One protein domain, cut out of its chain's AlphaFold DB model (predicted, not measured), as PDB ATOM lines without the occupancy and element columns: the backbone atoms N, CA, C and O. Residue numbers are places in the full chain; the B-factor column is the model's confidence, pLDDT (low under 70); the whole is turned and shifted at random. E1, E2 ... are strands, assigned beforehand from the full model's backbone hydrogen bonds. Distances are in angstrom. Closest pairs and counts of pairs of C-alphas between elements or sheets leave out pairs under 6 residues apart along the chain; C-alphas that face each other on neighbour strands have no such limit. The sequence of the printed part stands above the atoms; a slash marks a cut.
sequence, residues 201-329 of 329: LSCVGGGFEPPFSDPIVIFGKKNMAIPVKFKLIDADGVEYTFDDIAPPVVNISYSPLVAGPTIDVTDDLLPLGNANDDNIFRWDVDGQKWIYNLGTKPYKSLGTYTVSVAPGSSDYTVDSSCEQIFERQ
ATOM      1  N   LEU A 201      38.934  42.887 -30.922       94.75
ATOM      2  CA  LEU A 201      39.313  42.135 -32.105       94.75
ATOM      3  C   LEU A 201      38.269  42.309 -33.208       94.75
ATOM      4  O   LEU A 201      37.067  42.353 -32.947       94.75
ATOM      5  N   SER A 202      38.741  42.336 -34.446       95.06
ATOM      6  CA  SER A 202      37.923  42.542 -35.638       95.06
ATOM      7  C   SER A 202      38.189  41.446 -36.663       95.06
ATOM      8  O   SER A 202      39.283  40.880 -36.732       95.06
ATOM      9  N   CYS A 203      37.200  41.148 -37.498       95.88
ATOM     10  CA  CYS A 203      37.357  40.185 -38.575       95.88
ATOM     11  C   CYS A 203      38.200  40.779 -39.703       95.88
ATOM     12  O   CYS A 203      37.898  41.847 -40.242       95.88
ATOM     13  N   VAL A 204      39.240  40.052 -40.115       94.75
ATOM     14  CA  VAL A 204      40.051  40.434 -41.278       94.75
ATOM     15  C   VAL A 204      39.152  40.589 -42.504       94.75
ATOM     16  O   VAL A 204      38.398  39.687 -42.854       94.75
ATOM     17  N   GLY A 205      39.248  41.736 -43.179       91.38
ATOM     18  CA  GLY A 205      38.420  42.039 -44.350       91.38
ATOM     19  C   GLY A 205      36.987  42.475 -44.024       91.38
ATOM     20  O   GLY A 205      36.206  42.662 -44.953       91.38
ATOM     21  N   GLY A 206      36.654  42.673 -42.744       91.81
ATOM     22  CA  GLY A 206      35.365  43.206 -42.304       91.81
ATOM     23  C   GLY A 206      34.211  42.202 -42.348       91.81
ATOM     24  O   GLY A 206      33.070  42.618 -42.531       91.81
ATOM     25  N   GLY A 207      34.495  40.898 -42.260       94.06
ATOM     26  CA  GLY A 207      33.464  39.863 -42.299       94.06
ATOM     27  C   GLY A 207      34.007  38.440 -42.336       94.06
ATOM     28  O   GLY A 207      35.203  38.190 -42.179       94.06
ATOM     29  N   PHE A 208      33.107  37.488 -42.568       97.19
ATOM     30  CA  PHE A 208      33.469  36.090 -42.786       97.19
ATOM     31  C   PHE A 208      34.047  35.849 -44.188       97.19
ATOM     32  O   PHE A 208      33.764  36.563 -45.149       97.19
ATOM     33  N   GLU A 209      34.838  34.789 -44.330       96.56
ATOM     34  CA  GLU A 209      35.358  34.334 -45.617       96.56
ATOM     35  C   GLU A 209      34.301  33.552 -46.430       96.56
ATOM     36  O   GLU A 209      33.362  32.964 -45.874       96.56
ATOM     37  N   PRO A 210      34.485  33.430 -47.762       95.69
ATOM     38  CA  PRO A 210      33.662  32.561 -48.594       95.69
ATOM     39  C   PRO A 210      33.543  31.116 -48.057       95.69
ATOM     40  O   PRO A 210      34.526  30.517 -47.598       95.69
ATOM     41  N   PRO A 211      32.356  30.490 -48.177       95.00
ATOM     42  CA  PRO A 211      31.193  30.950 -48.943       95.00
ATOM     43  C   PRO A 211      30.244  31.884 -48.175       95.00
ATOM     44  O   PRO A 211      29.201  32.225 -48.720       95.00
ATOM     45  N   PHE A 212      30.565  32.262 -46.934       96.19
ATOM     46  CA  PHE A 212      29.694  33.080 -46.086       96.19
ATOM     47  C   PHE A 212      30.174  34.533 -45.965       96.19
ATOM     48  O   PHE A 212      29.861  35.216 -45.002       96.19
ATOM     49  N   SER A 213      30.915  35.015 -46.963       95.38
ATOM     50  CA  SER A 213      31.255  36.435 -47.121       95.38
ATOM     51  C   SER A 213      30.064  37.290 -47.544       95.38
ATOM     52  O   SER A 213      30.062  38.494 -47.319       95.38
ATOM     53  N   ASP A 214      29.049  36.664 -48.137       95.00
ATOM     54  CA  ASP A 214      27.841  37.307 -48.642       95.00
ATOM     55  C   ASP A 214      26.594  36.689 -47.985       95.00
ATOM     56  O   ASP A 214      26.617  35.503 -47.629       95.00
ATOM     57  N   PRO A 215      25.484  37.446 -47.877       95.88
ATOM     58  CA  PRO A 215      24.207  36.918 -47.413       95.88
ATOM     59  C   PRO A 215      23.778  35.646 -48.156       95.88
ATOM     60  O   PRO A 215      23.778  35.593 -49.389       95.88
ATOM     61  N   ILE A 216      23.339  34.627 -47.414       95.94
ATOM     62  CA  ILE A 216      22.853  33.362 -47.993       95.94
ATOM     63  C   ILE A 216      21.330  33.293 -47.912       95.94
ATOM     64  O   ILE A 216      20.756  33.452 -46.844       95.94
ATOM     65  N   VAL A 217      20.658  32.939 -49.010       95.38
ATOM     66  CA  VAL A 217      19.213  32.644 -49.003       95.38
ATOM     67  C   VAL A 217      18.982  31.136 -49.070       95.38
ATOM     68  O   VAL A 217      19.411  30.466 -50.015       95.38
ATOM     69  N   ILE A 218      18.272  30.585 -48.085       92.12
ATOM     70  CA  ILE A 218      17.951  29.159 -48.007       92.12
ATOM     71  C   ILE A 218      16.472  28.940 -48.323       92.12
ATOM     72  O   ILE A 218      15.595  29.198 -47.501       92.12
ATOM     73  N   PHE A 219      16.214  28.375 -49.502       89.19
ATOM     74  CA  PHE A 219      14.861  28.050 -49.952       89.19
ATOM     75  C   PHE A 219      14.341  26.730 -49.375       89.19
ATOM     76  O   PHE A 219      14.964  25.667 -49.527       89.19
ATOM     77  N   GLY A 220      13.137  26.783 -48.804       81.69
ATOM     78  CA  GLY A 220      12.399  25.617 -48.327       81.69
ATOM     79  C   GLY A 220      13.069  24.901 -47.147       81.69
ATOM     80  O   GLY A 220      13.915  25.439 -46.441       81.69
ATOM     81  N   LYS A 221      12.712  23.627 -46.927       75.06
ATOM     82  CA  LYS A 221      13.207  22.813 -45.792       75.06
ATOM     83  C   LYS A 221      14.605  22.221 -46.020       75.06
ATOM     84  O   LYS A 221      14.908  21.140 -45.512       75.06
ATOM     85  N   LYS A 222      15.445  22.880 -46.824       82.31
ATOM     86  CA  LYS A 222      16.822  22.429 -47.032       82.31
ATOM     87  C   LYS A 222      17.589  22.548 -45.718       82.31
ATOM     88  O   LYS A 222      17.578  23.600 -45.078       82.31
ATOM     89  N   ASN A 223      18.233  21.450 -45.337       82.62
ATOM     90  CA  ASN A 223      19.178  21.398 -44.233       82.62
ATOM     91  C   ASN A 223      20.570  21.367 -44.851       82.62
ATOM     92  O   ASN A 223      20.892  20.435 -45.588       82.62
ATOM     93  N   MET A 224      21.370  22.384 -44.569       88.38
ATOM     94  CA  MET A 224      22.766  22.453 -44.985       88.38
ATOM     95  C   MET A 224      23.647  22.917 -43.830       88.38
ATOM     96  O   MET A 224      23.147  23.511 -42.870       88.38
ATOM     97  N   ALA A 225      24.940  22.631 -43.938       90.94
ATOM     98  CA  ALA A 225      25.959  23.249 -43.109       90.94
ATOM     99  C   ALA A 225      26.497  24.486 -43.841       90.94
ATOM    100  O   ALA A 225      26.850  24.386 -45.019       90.94
ATOM    101  N   ILE A 226      26.539  25.630 -43.162       92.62
ATOM    102  CA  ILE A 226      27.198  26.850 -43.635       92.62
ATOM    103  C   ILE A 226      28.598  26.876 -43.007       92.62
ATOM    104  O   ILE A 226      28.701  26.946 -41.783       92.62
ATOM    105  N   PRO A 227      29.682  26.786 -43.797       94.50
ATOM    106  CA  PRO A 227      31.028  26.985 -43.277       94.50
ATOM    107  C   PRO A 227      31.226  28.464 -42.933       94.50
ATOM    108  O   PRO A 227      31.257  29.302 -43.832       94.50
ATOM    109  N   VAL A 228      31.375  28.763 -41.648       95.94
ATOM    110  CA  VAL A 228      31.745  30.079 -41.124       95.94
ATOM    111  C   VAL A 228      33.246  30.065 -40.878       95.94
ATOM    112  O   VAL A 228      33.764  29.131 -40.260       95.94
ATOM    113  N   LYS A 229      33.958  31.048 -41.420       97.38
ATOM    114  CA  LYS A 229      35.420  31.112 -41.397       97.38
ATOM    115  C   LYS A 229      35.862  32.556 -41.256       97.38
ATOM    116  O   LYS A 229      35.316  33.400 -41.958       97.38
ATOM    117  N   PHE A 230      36.844  32.832 -40.411       97.88
ATOM    118  CA  PHE A 230      37.412  34.172 -40.270       97.88
ATOM    119  C   PHE A 230      38.773  34.136 -39.577       97.88
ATOM    120  O   PHE A 230      39.193  33.119 -39.022       97.88
ATOM    121  N   LYS A 231      39.436  35.286 -39.584       97.81
ATOM    122  CA  LYS A 231      40.618  35.590 -38.782       97.81
ATOM    123  C   LYS A 231      40.317  36.807 -37.925       97.81
ATOM    124  O   LYS A 231      39.558  37.667 -38.370       97.81
ATOM    125  N   LEU A 232      40.922  36.878 -36.748       97.00
ATOM    126  CA  LEU A 232      40.808  38.024 -35.854       97.00
ATOM    127  C   LEU A 232      42.091  38.838 -35.892       97.00
ATOM    128  O   LEU A 232      43.168  38.248 -35.865       97.00
ATOM    129  N   ILE A 233      41.958  40.159 -35.941       95.81
ATOM    130  CA  ILE A 233      43.055  41.119 -35.809       95.81
ATOM    131  C   ILE A 233      42.730  42.166 -34.750       95.81
ATOM    132  O   ILE A 233      41.557  42.460 -34.537       95.81
ATOM    133  N   ASP A 234      43.746  42.738 -34.110       93.31
ATOM    134  CA  ASP A 234      43.579  43.964 -33.323       93.31
ATOM    135  C   ASP A 234      43.732  45.234 -34.181       93.31
ATOM    136  O   ASP A 234      43.905  45.188 -35.403       93.31
ATOM    137  N   ALA A 235      43.675  46.385 -33.509       87.94
ATOM    138  CA  ALA A 235      43.840  47.711 -34.095       87.94
ATOM    139  C   ALA A 235      45.187  47.923 -34.811       87.94
ATOM    140  O   ALA A 235      45.263  48.739 -35.733       87.94
ATOM    141  N   ASP A 236      46.229  47.191 -34.412       88.25
ATOM    142  CA  ASP A 236      47.561  47.252 -35.017       88.25
ATOM    143  C   ASP A 236      47.706  46.264 -36.190       88.25
ATOM    144  O   ASP A 236      48.740  46.221 -36.864       88.25
ATOM    145  N   GLY A 237      46.659  45.481 -36.475       91.62
ATOM    146  CA  GLY A 237      46.636  44.474 -37.530       91.62
ATOM    147  C   GLY A 237      47.330  43.167 -37.147       91.62
ATOM    148  O   GLY A 237      47.649  42.373 -38.036       91.62
ATOM    149  N   VAL A 238      47.585  42.931 -35.856       94.00
ATOM    150  CA  VAL A 238      48.173  41.677 -35.367       94.00
ATOM    151  C   VAL A 238      47.102  40.594 -35.373       94.00
ATOM    152  O   VAL A 238      46.044  40.784 -34.784       94.00
ATOM    153  N   GLU A 239      47.357  39.464 -36.042       95.69
ATOM    154  CA  GLU A 239      46.428  38.325 -36.071       95.69
ATOM    155  C   GLU A 239      46.445  37.543 -34.744       95.69
ATOM    156  O   GLU A 239      47.517  37.261 -34.212       95.69
ATOM    157  N   TYR A 240      45.265  37.138 -34.257       96.19
ATOM    158  CA  TYR A 240      45.085  36.363 -33.023       96.19
ATOM    159  C   TYR A 240      44.649  34.923 -33.310       96.19
ATOM    160  O   TYR A 240      43.697  34.660 -34.059       96.19
ATOM    161  N   THR A 241      45.336  33.987 -32.660       96.44
ATOM    162  CA  THR A 241      45.200  32.539 -32.832       96.44
ATOM    163  C   THR A 241      44.737  31.854 -31.542       96.44
ATOM    164  O   THR A 241      44.448  32.499 -30.535       96.44
ATOM    165  N   PHE A 242      44.657  30.520 -31.558       94.62
ATOM    166  CA  PHE A 242      44.289  29.727 -30.379       94.62
ATOM    167  C   PHE A 242      45.312  29.779 -29.237       94.62
ATOM    168  O   PHE A 242      44.958  29.435 -28.111       94.62
ATOM    169  N   ASP A 243      46.558  30.168 -29.520       95.62
ATOM    170  CA  ASP A 243      47.587  30.340 -28.493       95.62
ATOM    171  C   ASP A 243      47.436  31.687 -27.759       95.62
ATOM    172  O   ASP A 243      47.926  31.837 -26.640       95.62
ATOM    173  N   ASP A 244      46.732  32.654 -28.363       95.00
ATOM    174  CA  ASP A 244      46.642  34.035 -27.877       95.00
ATOM    175  C   ASP A 244      45.363  34.313 -27.075       95.00
ATOM    176  O   ASP A 244      45.366  35.142 -26.164       95.00
ATOM    177  N   ILE A 245      44.255  33.646 -27.421       96.00
ATOM    178  CA  ILE A 245      42.929  33.897 -26.841       96.00
ATOM    179  C   ILE A 245      42.151  32.612 -26.578       96.00
ATOM    180  O   ILE A 245      42.305  31.598 -27.263       96.00
ATOM    181  N   ALA A 246      41.217  32.691 -25.627       95.44
ATOM    182  CA  ALA A 246      40.169  31.689 -25.514       95.44
ATOM    183  C   ALA A 246      39.360  31.625 -26.829       95.44
ATOM    184  O   ALA A 246      39.015  32.682 -27.372       95.44
ATOM    185  N   PRO A 247      39.027  30.423 -27.334       95.81
ATOM    186  CA  PRO A 247      38.297  30.262 -28.586       95.81
ATOM    187  C   PRO A 247      37.013  31.099 -28.648       95.81
ATOM    188  O   PRO A 247      36.197  30.989 -27.732       95.81
ATOM    189  N   PRO A 248      36.797  31.901 -29.706       96.69
ATOM    190  CA  PRO A 248      35.555  32.644 -29.878       96.69
ATOM    191  C   PRO A 248      34.343  31.715 -29.945       96.69
ATOM    192  O   PRO A 248      34.463  30.533 -30.288       96.69
ATOM    193  N   VAL A 249      33.160  32.270 -29.702       95.69
ATOM    194  CA  VAL A 249      31.893  31.541 -29.801       95.69
ATOM    195  C   VAL A 249      30.976  32.140 -30.860       95.69
ATOM    196  O   VAL A 249      31.070  33.322 -31.186       95.69
ATOM    197  N   VAL A 250      30.107  31.316 -31.438       95.12
ATOM    198  CA  VAL A 250      29.083  31.755 -32.390       95.12
ATOM    199  C   VAL A 250      27.805  32.131 -31.650       95.12
ATOM    200  O   VAL A 250      27.309  31.358 -30.833       95.12
ATOM    201  N   ASN A 251      27.250  33.289 -31.998       94.25
ATOM    202  CA  ASN A 251      25.933  33.738 -31.566       94.25
ATOM    203  C   ASN A 251      25.001  33.850 -32.772       94.25
ATOM    204  O   ASN A 251      25.431  34.162 -33.887       94.25
ATOM    205  N   ILE A 252      23.714  33.571 -32.560       94.31
ATOM    206  CA  ILE A 252      22.704  33.651 -33.615       94.31
ATOM    207  C   ILE A 252      21.473  34.376 -33.104       94.31
ATOM    208  O   ILE A 252      20.817  33.933 -32.168       94.31
ATOM    209  N   SER A 253      21.110  35.452 -33.792       95.00
ATOM    210  CA  SER A 253      19.862  36.170 -33.553       95.00
ATOM    211  C   SER A 253      18.908  36.031 -34.737       95.00
ATOM    212  O   SER A 253      19.324  35.900 -35.887       95.00
ATOM    213  N   TYR A 254      17.608  36.030 -34.466       95.75
ATOM    214  CA  TYR A 254      16.535  35.862 -35.438       95.75
ATOM    215  C   TYR A 254      15.634  37.094 -35.469       95.75
ATOM    216  O   TYR A 254      15.102  37.513 -34.444       95.75
ATOM    217  N   SER A 255      15.410  37.630 -36.666       95.25
ATOM    218  CA  SER A 255      14.474  38.719 -36.938       95.25
ATOM    219  C   SER A 255      13.347  38.229 -37.865       95.25
ATOM    220  O   SER A 255      13.619  37.814 -38.999       95.25
ATOM    221  N   PRO A 256      12.075  38.245 -37.420       91.56
ATOM    222  CA  PRO A 256      10.949  37.773 -38.226       91.56
ATOM    223  C   PRO A 256      10.638  38.704 -39.414       91.56
ATOM    224  O   PRO A 256      10.856  39.908 -39.351       91.56
ATOM    225  N   LEU A 257      10.063  38.154 -40.497       86.06
ATOM    226  CA  LEU A 257       9.660  38.937 -41.689       86.06
ATOM    227  C   LEU A 257       8.553  39.965 -41.410       86.06
ATOM    228  O   LEU A 257       8.421  40.961 -42.119       86.06
ATOM    229  N   VAL A 258       7.707  39.684 -40.423       84.94
ATOM    230  CA  VAL A 258       6.691  40.615 -39.927       84.94
ATOM    231  C   VAL A 258       7.261  41.345 -38.721       84.94
ATOM    232  O   VAL A 258       7.942  40.721 -37.915       84.94
ATOM    233  N   ALA A 259       6.976  42.647 -38.605       81.75
ATOM    234  CA  ALA A 259       7.493  43.500 -37.537       81.75
ATOM    235  C   ALA A 259       7.395  42.811 -36.164       81.75
ATOM    236  O   ALA A 259       6.304  42.506 -35.680       81.75
ATOM    237  N   GLY A 260       8.554  42.557 -35.567       80.94
ATOM    238  CA  GLY A 260       8.716  41.892 -34.284       80.94
ATOM    239  C   GLY A 260      10.133  42.119 -33.760       80.94
ATOM    240  O   GLY A 260      11.002  42.529 -34.534       80.94
ATOM    241  N   PRO A 261      10.365  41.908 -32.457       87.81
ATOM    242  CA  PRO A 261      11.695  42.050 -31.886       87.81
ATOM    243  C   PRO A 261      12.635  40.975 -32.440       87.81
ATOM    244  O   PRO A 261      12.204  39.864 -32.754       87.81
ATOM    245  N   THR A 262      13.919  41.308 -32.525       89.56
ATOM    246  CA  THR A 262      14.988  40.330 -32.731       89.56
ATOM    247  C   THR A 262      15.112  39.445 -31.486       89.56
ATOM    248  O   THR A 262      15.010  39.940 -30.364       89.56
ATOM    249  N   ILE A 263      15.299  38.141 -31.677       92.81
ATOM    250  CA  ILE A 263      15.333  37.130 -30.611       92.81
ATOM    251  C   ILE A 263      16.663  36.380 -30.687       92.81
ATOM    252  O   ILE A 263      17.053  35.962 -31.772       92.81
ATOM    253  N   ASP A 264      17.344  36.184 -29.561       90.12
ATOM    254  CA  ASP A 264      18.501  35.284 -29.482       90.12
ATOM    255  C   ASP A 264      18.036  33.823 -29.588       90.12
ATOM    256  O   ASP A 264      17.139  33.388 -28.864       90.12
ATOM    257  N   VAL A 265      18.613  33.085 -30.533       90.31
ATOM    258  CA  VAL A 265      18.326  31.669 -30.801       90.31
ATOM    259  C   VAL A 265      19.605  30.828 -30.758       90.31
ATOM    260  O   VAL A 265      19.665  29.754 -31.352       90.31
ATOM    261  N   THR A 266      20.641  31.300 -30.061       83.94
ATOM    262  CA  THR A 266      21.931  30.605 -29.929       83.94
ATOM    263  C   THR A 266      21.775  29.223 -29.283       83.94
ATOM    264  O   THR A 266      22.423  28.269 -29.706       83.94
ATOM    265  N   ASP A 267      20.840  29.062 -28.345       84.19
ATOM    266  CA  ASP A 267      20.555  27.774 -27.692       84.19
ATOM    267  C   ASP A 267      19.989  26.703 -28.648       84.19
ATOM    268  O   ASP A 267      20.007  25.511 -28.333       84.19
ATOM    269  N   ASP A 268      19.510  27.095 -29.834       82.25
ATOM    270  CA  ASP A 268      19.032  26.159 -30.855       82.25
ATOM    271  C   ASP A 268      20.181  25.497 -31.638       82.25
ATOM    272  O   ASP A 268      19.924  24.662 -32.517       82.25
ATOM    273  N   LEU A 269      21.445  25.833 -31.350       81.38
ATOM    274  CA  LEU A 269      22.614  25.187 -31.944       81.38
ATOM    275  C   LEU A 269      22.603  23.686 -31.628       81.38
ATOM    276  O   LEU A 269      22.836  23.243 -30.507       81.38
ATOM    277  N   LEU A 270      22.320  22.880 -32.654       66.81
ATOM    278  CA  LEU A 270      22.323  21.422 -32.574       66.81
ATOM    279  C   LEU A 270      23.346  20.832 -33.546       66.81
ATOM    280  O   LEU A 270      23.418  21.273 -34.703       66.81
ATOM    281  N   PRO A 271      24.035  19.749 -33.158       56.09
ATOM    282  CA  PRO A 271      24.959  19.080 -34.052       56.09
ATOM    283  C   PRO A 271      24.260  18.414 -35.243       56.09
ATOM    284  O   PRO A 271      23.212  17.765 -35.141       56.09
ATOM    285  N   LEU A 272      24.867  18.570 -36.419       51.78
ATOM    286  CA  LEU A 272      24.473  17.960 -37.688       51.78
ATOM    287  C   LEU A 272      25.698  17.431 -38.433       51.78
ATOM    288  O   LEU A 272      26.408  18.186 -39.093       51.78
ATOM    289  N   GLY A 273      25.902  16.114 -38.416       62.97
ATOM    290  CA  GLY A 273      27.008  15.493 -39.150       62.97
ATOM    291  C   GLY A 273      28.364  15.956 -38.611       62.97
ATOM    292  O   GLY A 273      28.656  15.698 -37.456       62.97
ATOM    293  N   ASN A 274      29.162  16.651 -39.433       53.91
ATOM    294  CA  ASN A 274      30.459  17.240 -39.047       53.91
ATOM    295  C   ASN A 274      30.334  18.677 -38.481       53.91
ATOM    296  O   ASN A 274      31.288  19.461 -38.567       53.91
ATOM    297  N   ALA A 275      29.144  19.081 -38.027       60.22
ATOM    298  CA  ALA A 275      28.966  20.335 -37.297       60.22
ATOM    299  C   ALA A 275      29.568  20.224 -35.892       60.22
ATOM    300  O   ALA A 275      29.701  19.120 -35.373       60.22
ATOM    301  N   ASN A 276      29.943  21.357 -35.304       66.56
ATOM    302  CA  ASN A 276      30.388  21.393 -33.916       66.56
ATOM    303  C   ASN A 276      29.224  20.989 -32.993       66.56
ATOM    304  O   ASN A 276      28.069  21.307 -33.283       66.56
ATOM    305  N   ASP A 277      29.538  20.281 -31.906       64.88
ATOM    306  CA  ASP A 277      28.563  19.916 -30.868       64.88
ATOM    307  C   ASP A 277      28.317  21.072 -29.874       64.88
ATOM    308  O   ASP A 277      27.371  21.021 -29.093       64.88
ATOM    309  N   ASP A 278      29.153  22.115 -29.929       81.56
ATOM    310  CA  ASP A 278      29.128  23.319 -29.102       81.56
ATOM    311  C   ASP A 278      28.971  24.593 -29.957       81.56
ATOM    312  O   ASP A 278      28.839  24.543 -31.184       81.56
ATOM    313  N   ASN A 279      28.975  25.755 -29.306       89.75
ATOM    314  CA  ASN A 279      29.017  27.060 -29.959       89.75
ATOM    315  C   ASN A 279      30.455  27.574 -30.155       89.75
ATOM    316  O   ASN A 279      30.631  28.764 -30.385       89.75
ATOM    317  N   ILE A 280      31.484  26.725 -30.075       92.88
ATOM    318  CA  ILE A 280      32.883  27.165 -30.062       92.88
ATOM    319  C   ILE A 280      33.482  27.101 -31.472       92.88
ATOM    320  O   ILE A 280      33.424  26.077 -32.163       92.88
ATOM    321  N   PHE A 281      34.114  28.192 -31.910       95.00
ATOM    322  CA  PHE A 281      34.943  28.186 -33.110       95.00
ATOM    323  C   PHE A 281      36.211  27.367 -32.863       95.00
ATOM    324  O   PHE A 281      36.931  27.580 -31.892       95.00
ATOM    325  N   ARG A 282      36.532  26.442 -33.771       94.69
ATOM    326  CA  ARG A 282      37.793  25.685 -33.705       94.69
ATOM    327  C   ARG A 282      38.855  26.364 -34.558       94.69
ATOM    328  O   ARG A 282      38.543  26.889 -35.626       94.69
ATOM    329  N   TRP A 283      40.105  26.300 -34.122       96.19
ATOM    330  CA  TRP A 283      41.227  26.759 -34.929       96.19
ATOM    331  C   TRP A 283      41.620  25.710 -35.974       96.19
ATOM    332  O   TRP A 283      41.825  24.538 -35.659       96.19
ATOM    333  N   ASP A 284      41.710  26.135 -37.229       96.38
ATOM    334  CA  ASP A 284      42.241  25.367 -38.348       96.38
ATOM    335  C   ASP A 284      43.723  25.706 -38.526       96.38
ATOM    336  O   ASP A 284      44.062  26.771 -39.040       96.38
ATOM    337  N   VAL A 285      44.611  24.807 -38.091       95.00
ATOM    338  CA  VAL A 285      46.068  25.014 -38.150       95.00
ATOM    339  C   VAL A 285      46.566  25.113 -39.592       95.00
ATOM    340  O   VAL A 285      47.455  25.914 -39.875       95.00
ATOM    341  N   ASP A 286      45.987  24.353 -40.519       95.62
ATOM    342  CA  ASP A 286      46.413  24.375 -41.921       95.62
ATOM    343  C   ASP A 286      45.905  25.640 -42.623       95.62
ATOM    344  O   ASP A 286      46.609  26.259 -43.423       95.62
ATOM    345  N   GLY A 287      44.670  26.037 -42.305       93.25
ATOM    346  CA  GLY A 287      44.033  27.234 -42.844       93.25
ATOM    347  C   GLY A 287      44.423  28.544 -42.153       93.25
ATOM    348  O   GLY A 287      44.114  29.601 -42.706       93.25
ATOM    349  N   GLN A 288      45.059  28.472 -40.977       96.56
ATOM    350  CA  GLN A 288      45.370  29.590 -40.076       96.56
ATOM    351  C   GLN A 288      44.148  30.486 -39.823       96.56
ATOM    352  O   GLN A 288      44.181  31.689 -40.082       96.56
ATOM    353  N   LYS A 289      43.030  29.877 -39.409       97.25
ATOM    354  CA  LYS A 289      41.754  30.582 -39.218       97.25
ATOM    355  C   LYS A 289      40.818  29.895 -38.237       97.25
ATOM    356  O   LYS A 289      40.875  28.683 -38.042       97.25
ATOM    357  N   TRP A 290      39.887  30.669 -37.697       97.50
ATOM    358  CA  TRP A 290      38.764  30.173 -36.915       97.50
ATOM    359  C   TRP A 290      37.684  29.630 -37.844       97.50
ATOM    360  O   TRP A 290      37.318  30.280 -38.826       97.50
ATOM    361  N   ILE A 291      37.179  28.429 -37.555       96.31
ATOM    362  CA  ILE A 291      36.153  27.769 -38.364       96.31
ATOM    363  C   ILE A 291      35.013  27.215 -37.507       96.31
ATOM    364  O   ILE A 291      35.218  26.660 -36.427       96.31
ATOM    365  N   TYR A 292      33.798  27.309 -38.038       94.88
ATOM    366  CA  TYR A 292      32.597  26.701 -37.475       94.88
ATOM    367  C   TYR A 292      31.697  26.192 -38.591       94.88
ATOM    368  O   TYR A 292      31.525  26.836 -39.624       94.88
ATOM    369  N   ASN A 293      31.120  25.010 -38.403       93.56
ATOM    370  CA  ASN A 293      30.195  24.428 -39.372       93.56
ATOM    371  C   ASN A 293      28.765  24.619 -38.868       93.56
ATOM    372  O   ASN A 293      28.248  23.773 -38.141       93.56
ATOM    373  N   LEU A 294      28.118  25.709 -39.276       92.31
ATOM    374  CA  LEU A 294      26.793  26.071 -38.787       92.31
ATOM    375  C   LEU A 294      25.694  25.199 -39.402       92.31
ATOM    376  O   LEU A 294      25.391  25.287 -40.594       92.31
ATOM    377  N   GLY A 295      25.057  24.373 -38.576       90.88
ATOM    378  CA  GLY A 295      23.905  23.571 -38.966       90.88
ATOM    379  C   GLY A 295      22.615  24.390 -39.066       90.88
ATOM    380  O   GLY A 295      22.174  24.984 -38.094       90.88
ATOM    381  N   THR A 296      21.939  24.362 -40.218       91.62
ATOM    382  CA  THR A 296      20.724  25.187 -40.434       91.62
ATOM    383  C   THR A 296      19.399  24.500 -40.082       91.62
ATOM    384  O   THR A 296      18.341  25.119 -40.170       91.62
ATOM    385  N   LYS A 297      19.411  23.214 -39.705       90.19
ATOM    386  CA  LYS A 297      18.187  22.431 -39.409       90.19
ATOM    387  C   LYS A 297      17.307  23.019 -38.292       90.19
ATOM    388  O   LYS A 297      16.090  22.874 -38.431       90.19
ATOM    389  N   PRO A 298      17.845  23.605 -37.206       89.81
ATOM    390  CA  PRO A 298      17.027  24.189 -36.136       89.81
ATOM    391  C   PRO A 298      16.277  25.450 -36.601       89.81
ATOM    392  O   PRO A 298      15.084  25.598 -36.344       89.81
ATOM    393  N   TYR A 299      16.930  26.270 -37.424       91.19
ATOM    394  CA  TYR A 299      16.458  27.569 -37.914       91.19
ATOM    395  C   TYR A 299      15.453  27.438 -39.065       91.19
ATOM    396  O   TYR A 299      15.812  27.562 -40.235       91.19
ATOM    397  N   LYS A 300      14.190  27.112 -38.763       91.12
ATOM    398  CA  LYS A 300      13.142  26.840 -39.776       91.12
ATOM    399  C   LYS A 300      12.185  28.000 -40.030       91.12
ATOM    400  O   LYS A 300      11.491  27.982 -41.045       91.12
ATOM    401  N   SER A 301      12.094  28.944 -39.100       92.69
ATOM    402  CA  SER A 301      11.173  30.077 -39.193       92.69
ATOM    403  C   SER A 301      11.600  31.016 -40.317       92.69
ATOM    404  O   SER A 301      12.795  31.236 -40.503       92.69
ATOM    405  N   LEU A 302      10.632  31.552 -41.066       93.56
ATOM    406  CA  LEU A 302      10.892  32.522 -42.132       93.56
ATOM    407  C   LEU A 302      11.383  33.844 -41.537       93.56
ATOM    408  O   LEU A 302      10.795  34.335 -40.572       93.56
ATOM    409  N   GLY A 303      12.429  34.424 -42.111       94.00
ATOM    410  CA  GLY A 303      13.056  35.642 -41.597       94.00
ATOM    411  C   GLY A 303      14.560  35.638 -41.779       94.00
ATOM    412  O   GLY A 303      15.112  34.798 -42.497       94.00
ATOM    413  N   THR A 304      15.198  36.594 -41.123       96.31
ATOM    414  CA  THR A 304      16.636  36.824 -41.195       96.31
ATOM    415  C   THR A 304      17.281  36.292 -39.930       96.31
ATOM    416  O   THR A 304      16.836  36.603 -38.830       96.31
ATOM    417  N   TYR A 305      18.324  35.490 -40.091       96.69
ATOM    418  CA  TYR A 305      19.173  35.042 -39.000       96.69
ATOM    419  C   TYR A 305      20.515  35.738 -39.143       96.69
ATOM    420  O   TYR A 305      21.164  35.591 -40.178       96.69
ATOM    421  N   THR A 306      20.921  36.487 -38.127       96.81
ATOM    422  CA  THR A 306      22.243  37.104 -38.049       96.81
ATOM    423  C   THR A 306      23.144  36.179 -37.255       96.81
ATOM    424  O   THR A 306      22.826  35.827 -36.122       96.81
ATOM    425  N   VAL A 307      24.250  35.780 -37.865       96.81
ATOM    426  CA  VAL A 307      25.319  35.001 -37.250       96.81
ATOM    427  C   VAL A 307      26.431  35.973 -36.897       96.81
ATOM    428  O   VAL A 307      26.929  36.663 -37.786       96.81
ATOM    429  N   SER A 308      26.825  36.009 -35.632       96.62
ATOM    430  CA  SER A 308      27.903  36.860 -35.136       96.62
ATOM    431  C   SER A 308      28.948  36.055 -34.371       96.62
ATOM    432  O   SER A 308      28.690  34.942 -33.900       96.62
ATOM    433  N   VAL A 309      30.155  36.607 -34.279       96.69
ATOM    434  CA  VAL A 309      31.210  36.102 -33.395       96.69
ATOM    435  C   VAL A 309      31.147  36.878 -32.093       96.69
ATOM    436  O   VAL A 309      31.126  38.104 -32.094       96.69
ATOM    437  N   ALA A 310      31.155  36.154 -30.985       94.94
ATOM    438  CA  ALA A 310      31.275  36.703 -29.649       94.94
ATOM    439  C   ALA A 310      32.570  36.207 -28.986       94.94
ATOM    440  O   ALA A 310      33.102  35.155 -29.366       94.94
ATOM    441  N   PRO A 311      33.104  36.954 -28.007       94.69
ATOM    442  CA  PRO A 311      34.303  36.534 -27.303       94.69
ATOM    443  C   PRO A 311      34.043  35.278 -26.460       94.69
ATOM    444  O   PRO A 311      32.982  35.116 -25.860       94.69
ATOM    445  N   GLY A 312      35.031  34.386 -26.415       93.38
ATOM    446  CA  GLY A 312      35.008  33.173 -25.591       93.38
ATOM    447  C   GLY A 312      35.488  33.362 -24.151       93.38
ATOM    448  O   GLY A 312      35.327  32.459 -23.331       93.38
ATOM    449  N   SER A 313      36.086  34.511 -23.829       93.06
ATOM    450  CA  SER A 313      36.450  34.920 -22.466       93.06
ATOM    451  C   SER A 313      36.298  36.433 -22.302       93.06
ATOM    452  O   SER A 313      36.048  37.150 -23.266       93.06
ATOM    453  N   SER A 314      36.464  36.936 -21.080       90.88
ATOM    454  CA  SER A 314      36.447  38.373 -20.779       90.88
ATOM    455  C   SER A 314      37.730  39.112 -21.179       90.88
ATOM    456  O   SER A 314      37.807  40.320 -20.984       90.88
ATOM    457  N   ASP A 315      38.745  38.422 -21.698       91.44
ATOM    458  CA  ASP A 315      40.071  39.013 -21.949       91.44
ATOM    459  C   ASP A 315      40.140  39.796 -23.265       91.44
ATOM    460  O   ASP A 315      41.104  40.518 -23.520       91.44
ATOM    461  N   TYR A 316      39.114  39.659 -24.103       94.94
ATOM    462  CA  TYR A 316      38.954  40.386 -25.352       94.94
ATOM    463  C   TYR A 316      37.473  40.635 -25.641       94.94
ATOM    464  O   TYR A 316      36.585  39.971 -25.105       94.94
ATOM    465  N   THR A 317      37.210  41.595 -26.513       94.44
ATOM    466  CA  THR A 317      35.903  41.803 -27.136       94.44
ATOM    467  C   THR A 317      36.019  41.575 -28.638       94.44
ATOM    468  O   THR A 317      37.121  41.568 -29.189       94.44
ATOM    469  N   VAL A 318      34.888  41.351 -29.303       94.19
ATOM    470  CA  VAL A 318      34.817  41.247 -30.764       94.19
ATOM    471  C   VAL A 318      33.868  42.326 -31.252       94.19
ATOM    472  O   VAL A 318      32.776  42.475 -30.700       94.19
ATOM    473  N   ASP A 319      34.294  43.107 -32.236       91.81
ATOM    474  CA  ASP A 319      33.457  44.158 -32.802       91.81
ATOM    475  C   ASP A 319      32.401  43.603 -33.779       91.81
ATOM    476  O   ASP A 319      32.366  42.420 -34.131       91.81
ATOM    477  N   SER A 320      31.528  44.483 -34.269       89.56
ATOM    478  CA  SER A 320      30.451  44.108 -35.193       89.56
ATOM    479  C   SER A 320      30.927  43.780 -36.613       89.56
ATOM    480  O   SER A 320      30.100  43.555 -37.492       89.56
ATOM    481  N   SER A 321      32.234  43.794 -36.897       90.06
ATOM    482  CA  SER A 321      32.739  43.393 -38.216       90.06
ATOM    483  C   SER A 321      32.612  41.885 -38.442       90.06
ATOM    484  O   SER A 321      32.639  41.424 -39.578       90.06
ATOM    485  N   CYS A 322      32.444  41.104 -37.375       92.88
ATOM    486  CA  CYS A 322      32.331  39.655 -37.431       92.88
ATOM    487  C   CYS A 322      30.878  39.161 -37.504       92.88
ATOM    488  O   CYS A 322      30.491  38.266 -36.749       92.88
ATOM    489  N   GLU A 323      30.075  39.725 -38.411       95.88
ATOM    490  CA  GLU A 323      28.661  39.366 -38.570       95.88
ATOM    491  C   GLU A 323      28.264  39.114 -40.034       95.88
ATOM    492  O   GLU A 323      28.750  39.765 -40.958       95.88
ATOM    493  N   GLN A 324      27.344  38.171 -40.257       97.06
ATOM    494  CA  GLN A 324      26.703  37.939 -41.555       97.06
ATOM    495  C   GLN A 324      25.316  37.318 -41.384       97.06
ATOM    496  O   GLN A 324      25.043  36.616 -40.412       97.06
ATOM    497  N   ILE A 325      24.438  37.523 -42.363       96.75
ATOM    498  CA  ILE A 325      23.074  37.006 -42.346       96.75
ATOM    499  C   ILE A 325      22.863  35.799 -43.263       96.75
ATOM    500  O   ILE A 325      23.446  35.673 -44.343       96.75
ATOM    501  N   PHE A 326      21.919  34.946 -42.882       96.25
ATOM    502  CA  PHE A 326      21.220  34.090 -43.831       96.25
ATOM    503  C   PHE A 326      19.706  34.234 -43.683       96.25
ATOM    504  O   PHE A 326      19.171  34.447 -42.596       96.25
ATOM    505  N   GLU A 327      18.994  34.101 -44.793       95.38
ATOM    506  CA  GLU A 327      17.545  34.227 -44.849       95.38
ATOM    507  C   GLU A 327      16.871  32.877 -45.067       95.38
ATOM    508  O   GLU A 327      17.319  32.041 -45.861       95.38
ATOM    509  N   ARG A 328      15.733  32.688 -44.399       92.44
ATOM    510  CA  ARG A 328      14.793  31.598 -44.664       92.44
ATOM    511  C   ARG A 328      13.598  32.125 -45.448       92.44
ATOM    512  O   ARG A 328      12.849  32.959 -44.936       92.44
ATOM    513  N   GLN A 329      13.422  31.579 -46.654       89.31
ATOM    514  CA  GLN A 329      12.313  31.856 -47.574       89.31
ATOM    515  C   GLN A 329      11.516  30.584 -47.900       89.31
ATOM    516  O   GLN A 329      12.120  29.489 -48.050       89.31
TER     517      GLN A 329
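Overview. This is residues 201 to 329 of the 329 residues of an uncharacterized protein of Shewanella amazonensis (strain ATCC BAA-1098 / SB2B) (UniProt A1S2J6). With little regular structure, two small sheets partly face to face, strongly twisted E2 E8 E7 E4, mixed, and antiparallel E3 E6 E5, make a loose sandwich with long loops round it. The printed part has 129 residues, eight named strands, E1 to E8 in chain order, and no named helix: all strand, with 44 residues in named elements. It is compact, radius of gyration of the C-alphas 14.4 A, spans 41 by 32 by 24 A.

Along the chain. E1 is residues 201 to 203, from C-alpha 201 at (39.313, 42.135, -32.105); E2 216 to 218; E3 225 to 230; E4 249 to 256, 23.4 A long; E5 282 to 284; E6 289 to 295; E7 303 to 310, 21.8 A; E8 323 to 328, to C-alpha 328 at (14.793, 31.598, -44.664).

Arrangement. Residues 202 to 203 of E1 pair antiparallel with 232 to 233. E2 and E8 are parallel, N 218 to O 327 2.8 A. Antiparallel are E3 and E6, N 226 to O 294 2.8 A; E7 and E4, N 306 to O 253 2.8 A; and hairpins E5 and E6, N 284 to O 289 2.8 A, and E7 and E8, N 305 to O 326 2.8 A.

Size, cuts and confidence. The printed part has no cut. Links E1 to E2, E3 to E4, E4 to E5 and E7 to E8 are long. Residues 270 to 277 are under pLDDT 70.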